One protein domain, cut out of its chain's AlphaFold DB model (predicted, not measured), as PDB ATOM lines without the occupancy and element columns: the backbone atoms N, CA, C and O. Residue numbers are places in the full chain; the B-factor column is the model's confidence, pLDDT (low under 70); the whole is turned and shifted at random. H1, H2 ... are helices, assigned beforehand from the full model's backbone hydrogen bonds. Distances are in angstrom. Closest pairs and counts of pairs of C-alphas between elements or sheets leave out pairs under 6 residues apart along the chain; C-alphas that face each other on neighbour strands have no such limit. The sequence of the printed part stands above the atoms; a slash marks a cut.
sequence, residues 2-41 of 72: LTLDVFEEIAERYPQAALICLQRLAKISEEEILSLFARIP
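AT A GLANCE: This is residues 2 to 41 of the 72 residues of an uncharacterized protein of Okeania sp. SIO2H7 (UniProt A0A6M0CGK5). Three helices follow one another in an open U, with H2 as its base, H1 meeting H2 at a corner, and H3 standing free beyond the other end. The printed part has 40 residues, with three named helices in the order H1, H2, H3 and no named strand: all helix. It is only just extended, close to loose, with a radius of gyration of the C-alphas of 13.5 A, and flat, spanning 38 by 22 by 12 A.

IN THESE COORDINATES: H2, residues 15 to 25, is 15.0 A long. H1, residues 3 to 13, is 15.9 A long and begins at C-alpha 3 (188.979, 230.003, 212.134). H3, residues 30 to 38, ends at C-alpha 38 (176.895, 210.556, 222.300).

HOW THE PARTS SIT: H2 and H1 only just touch, only at the corner, with 3 pairs of C-alphas within 8 A; the closest C-alphas, of Ala 18 and Ala 11, are 5.2 A apart. They run opposite ways at a steep tilt of 44 degrees. H3 is apart from both. In H1, H2 and H3 every O i to N i+4 pair is within hydrogen-bond range.

THE WHOLE: The farthest C-alphas, of Arg 13 and Pro 41, are 39.1 A apart. The printed part has no cut, both links are tight, and no printed residue is under 70 in pLDDT.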
ATOM      1  N   LEU A   2     188.364 233.784 209.141       82.88
ATOM      2  CA  LEU A   2     187.753 232.506 209.496       82.88
ATOM      3  C   LEU A   2     188.728 231.713 210.367       82.88
ATOM      4  O   LEU A   2     189.931 231.953 210.356       82.88
ATOM      5  N   THR A   3     188.208 230.770 211.145       83.38
ATOM      6  CA  THR A   3     188.979 230.003 212.134       83.38
ATOM      7  C   THR A   3     190.160 229.236 211.530       83.38
ATOM      8  O   THR A   3     191.172 229.077 212.204       83.38
ATOM      9  N   LEU A   4     190.045 228.784 210.275       88.69
ATOM     10  CA  LEU A   4     191.131 228.112 209.552       88.69
ATOM     11  C   LEU A   4     192.236 229.094 209.147       88.69
ATOM     12  O   LEU A   4     193.400 228.804 209.394       88.69
ATOM     13  N   ASP A   5     191.872 230.274 208.637       88.56
ATOM     14  CA  ASP A   5     192.829 231.328 208.270       88.56
ATOM     15  C   ASP A   5     193.693 231.735 209.478       88.56
ATOM     16  O   ASP A   5     194.903 231.903 209.361       88.56
ATOM     17  N   VAL A   6     193.078 231.833 210.671       91.44
ATOM     18  CA  VAL A   6     193.816 232.116 211.918       91.44
ATOM     19  C   VAL A   6     194.837 231.021 212.209       91.44
ATOM     20  O   VAL A   6     195.949 231.307 212.648       91.44
ATOM     21  N   PHE A   7     194.453 229.759 212.014       92.62
ATOM     22  CA  PHE A   7     195.347 228.642 212.271       92.62
ATOM     23  C   PHE A   7     196.539 228.657 211.308       92.62
ATOM     24  O   PHE A   7     197.662 228.471 211.771       92.62
ATOM     25  N   GLU A   8     196.318 228.927 210.016       91.69
ATOM     26  CA  GLU A   8     197.393 229.064 209.022       91.69
ATOM     27  C   GLU A   8     198.389 230.167 209.422       91.69
ATOM     28  O   GLU A   8     199.584 229.896 209.531       91.69
ATOM     29  N   GLU A   9     197.910 231.367 209.767       92.06
ATOM     30  CA  GLU A   9     198.774 232.486 210.182       92.06
ATOM     31  C   GLU A   9     199.600 232.154 211.443       92.06
ATOM     32  O   GLU A   9     200.777 232.510 211.566       92.06
ATOM     33  N   ILE A  10     198.998 231.458 212.410       91.62
ATOM     34  CA  ILE A  10     199.703 231.024 213.621       91.62
ATOM     35  C   ILE A  10     200.706 229.910 213.313       91.62
ATOM     36  O   ILE A  10     201.785 229.890 213.910       91.62
ATOM     37  N   ALA A  11     200.384 229.007 212.389       93.62
ATOM     38  CA  ALA A  11     201.273 227.929 211.987       93.62
ATOM     39  C   ALA A  11     202.536 228.447 211.286       93.62
ATOM     40  O   ALA A  11     203.613 227.909 211.534       93.62
ATOM     41  N   GLU A  12     202.441 229.531 210.512       91.62
ATOM     42  CA  GLU A  12     203.614 230.207 209.939       91.62
ATOM     43  C   GLU A  12     204.552 230.761 211.024       91.62
ATOM     44  O   GLU A  12     205.775 230.677 210.910       91.62
ATOM     45  N   ARG A  13     203.989 231.305 212.112       94.19
ATOM     46  CA  ARG A  13     204.767 231.869 213.228       94.19
ATOM     47  C   ARG A  13     205.338 230.803 214.162       94.19
ATOM     48  O   ARG A  13     206.420 230.991 214.715       94.19
ATOM     49  N   TYR A  14     204.613 229.704 214.363       94.31
ATOM     50  CA  TYR A  14     204.945 228.653 215.328       94.31
ATOM     51  C   TYR A  14     204.793 227.244 214.724       94.31
ATOM     52  O   TYR A  14     203.989 226.441 215.213       94.31
ATOM     53  N   PRO A  15     205.593 226.886 213.703       91.75
ATOM     54  CA  PRO A  15     205.376 225.675 212.908       91.75
ATOM     55  C   PRO A  15     205.485 224.386 213.724       91.75
ATOM     56  O   PRO A  15     204.692 223.465 213.552       91.75
ATOM     57  N   GLN A  16     206.410 224.326 214.684       93.06
ATOM     58  CA  GLN A  16     206.579 223.143 215.537       93.06
ATOM     59  C   GLN A  16     205.370 222.908 216.452       93.06
ATOM     60  O   GLN A  16     204.925 221.774 216.630       93.06
ATOM     61  N   ALA A  17     204.800 223.980 217.011       94.50
ATOM     62  CA  ALA A  17     203.603 223.881 217.840       94.50
ATOM     63  C   ALA A  17     202.388 223.456 217.001       94.50
ATOM     64  O   ALA A  17     201.614 222.596 217.430       94.50
ATOM     65  N   ALA A  18     202.257 224.009 215.790       94.75
ATOM     66  CA  ALA A  18     201.215 223.625 214.846       94.75
ATOM     67  C   ALA A  18     201.322 222.143 214.449       94.75
ATOM     68  O   ALA A  18     200.332 221.422 214.557       94.75
ATOM     69  N   LEU A  19     202.519 221.657 214.099       93.44
ATOM     70  CA  LEU A  19     202.760 220.248 213.766       93.44
ATOM     71  C   LEU A  19     202.372 219.306 214.911       93.44
ATOM     72  O   LEU A  19     201.667 218.327 214.677       93.44
ATOM     73  N   ILE A  20     202.760 219.610 216.154       94.94
ATOM     74  CA  ILE A  20     202.375 218.795 217.320       94.94
ATOM     75  C   ILE A  20     200.852 218.769 217.493       94.94
ATOM     76  O   ILE A  20     200.279 217.719 217.796       94.94
ATOM     77  N   CYS A  21     200.184 219.912 217.310       95.19
ATOM     78  CA  CYS A  21     198.729 219.997 217.395       95.19
ATOM     79  C   CYS A  21     198.060 219.117 216.328       95.19
ATOM     80  O   CYS A  21     197.199 218.299 216.650       95.19
ATOM     81  N   LEU A  22     198.524 219.208 215.081       95.38
ATOM     82  CA  LEU A  22     198.003 218.438 213.953       95.38
ATOM     83  C   LEU A  22     198.281 216.938 214.083       95.38
ATOM     84  O   LEU A  22     197.400 216.128 213.817       95.38
ATOM     85  N   GLN A  23     199.454 216.544 214.584       95.25
ATOM     86  CA  GLN A  23     199.771 215.141 214.876       95.25
ATOM     87  C   GLN A  23     198.851 214.541 215.941       95.25
ATOM     88  O   GLN A  23     198.543 213.352 215.894       95.25
ATOM     89  N   ARG A  24     198.431 215.336 216.932       96.56
ATOM     90  CA  ARG A  24     197.437 214.902 217.924       96.56
ATOM     91  C   ARG A  24     196.050 214.830 217.301       96.56
ATOM     92  O   ARG A  24     195.351 213.852 217.527       96.56
ATOM     93  N   LEU A  25     195.690 215.826 216.495       96.06
ATOM     94  CA  LEU A  25     194.414 215.878 215.789       96.06
ATOM     95  C   LEU A  25     194.226 214.681 214.844       96.06
ATOM     96  O   LEU A  25     193.134 214.128 214.789       96.06
ATOM     97  N   ALA A  26     195.289 214.247 214.160       95.75
ATOM     98  CA  ALA A  26     195.285 213.099 213.246       95.75
ATOM     99  C   ALA A  26     195.049 211.748 213.938       95.75
ATOM    100  O   ALA A  26     194.727 210.767 213.276       95.75
ATOM    101  N   LYS A  27     195.243 211.673 215.260       96.94
ATOM    102  CA  LYS A  27     195.026 210.442 216.034       96.94
ATOM    103  C   LYS A  27     193.576 210.256 216.465       96.94
ATOM    104  O   LYS A  27     193.251 209.168 216.917       96.94
ATOM    105  N   ILE A  28     192.756 211.300 216.361       96.56
ATOM    106  CA  ILE A  28     191.354 211.265 216.771       96.56
ATOM    107  C   ILE A  28     190.540 210.622 215.650       96.56
ATOM    108  O   ILE A  28     190.472 211.182 214.552       96.56
ATOM    109  N   SER A  29     189.925 209.473 215.926       95.44
ATOM    110  CA  SER A  29     189.103 208.749 214.952       95.44
ATOM    111  C   SER A  29     187.674 209.300 214.856       95.44
ATOM    112  O   SER A  29     187.181 210.002 215.747       95.44
ATOM    113  N   GLU A  30     186.966 208.956 213.777       93.75
ATOM    114  CA  GLU A  30     185.549 209.309 213.634       93.75
ATOM    115  C   GLU A  30     184.673 208.649 214.712       93.75
ATOM    116  O   GLU A  30     183.700 209.251 215.171       93.75
ATOM    117  N   GLU A  31     185.023 207.444 215.170       95.00
ATOM    118  CA  GLU A  31     184.335 206.759 216.269       95.00
ATOM    119  C   GLU A  31     184.513 207.492 217.601       95.00
ATOM    120  O   GLU A  31     183.560 207.595 218.378       95.00
ATOM    121  N   GLU A  32     185.702 208.040 217.870       96.81
ATOM    122  CA  GLU A  32     185.938 208.874 219.053       96.81
ATOM    123  C   GLU A  32     185.109 210.162 218.992       96.81
ATOM    124  O   GLU A  32     184.508 210.563 219.993       96.81
ATOM    125  N   ILE A  33     185.006 210.775 217.808       95.00
ATOM    126  CA  ILE A  33     184.125 211.924 217.572       95.00
ATOM    127  C   ILE A  33     182.661 211.535 217.834       95.00
ATOM    128  O   ILE A  33     181.953 212.242 218.554       95.00
ATOM    129  N   LEU A  34     182.195 210.400 217.310       93.88
ATOM    130  CA  LEU A  34     180.830 209.918 217.528       93.88
ATOM    131  C   LEU A  34     180.552 209.648 219.015       93.88
ATOM    132  O   LEU A  34     179.516 210.065 219.538       93.88
ATOM    133  N   SER A  35     181.501 209.026 219.717       95.31
ATOM    134  CA  SER A  35     181.435 208.797 221.164       95.31
ATOM    135  C   SER A  35     181.361 210.110 221.952       95.31
ATOM    136  O   SER A  35     180.575 210.227 222.896       95.31
ATOM    137  N   LEU A  36     182.120 211.135 221.545       95.00
ATOM    138  CA  LEU A  36     182.063 212.464 222.151       95.00
ATOM    139  C   LEU A  36     180.668 213.076 222.017       95.00
ATOM    140  O   LEU A  36     180.116 213.555 223.010       95.00
ATOM    141  N   PHE A  37     180.082 213.025 220.819       95.19
ATOM    142  CA  PHE A  37     178.728 213.521 220.616       95.19
ATOM    143  C   PHE A  37     177.720 212.719 221.430       95.19
ATOM    144  O   PHE A  37     176.877 213.339 222.061       95.19
ATOM    145  N   ALA A  38     177.820 211.390 221.519       92.44
ATOM    146  CA  ALA A  38     176.895 210.556 222.300       92.44
ATOM    147  C   ALA A  38     176.817 210.928 223.798       92.44
ATOM    148  O   ALA A  38     175.819 210.640 224.455       92.44
ATOM    149  N   ARG A  39     177.835 211.610 224.340       95.25
ATOM    150  CA  ARG A  39     177.861 212.089 225.734       95.25
ATOM    151  C   ARG A  39     177.028 213.350 225.974       95.25
ATOM    152  O   ARG A  39     176.780 213.687 227.129       95.25
ATOM    153  N   ILE A  40     176.623 214.065 224.923       94.56
ATOM    154  CA  ILE A  40     175.775 215.258 225.046       94.56
ATOM    155  C   ILE A  40     174.337 214.797 225.322       94.56
ATOM    156  O   ILE A  40     173.785 214.086 224.469       94.56
ATOM    157  N   PRO A  41     173.708 215.198 226.446       95.12
ATOM    158  CA  PRO A  41     172.345 214.779 226.765       95.12
ATOM    159  C   PRO A  41     171.366 215.130 225.639       95.12
ATOM    160  O   PRO A  41     171.512 216.158 224.974       95.12
TER     161      PRO A  41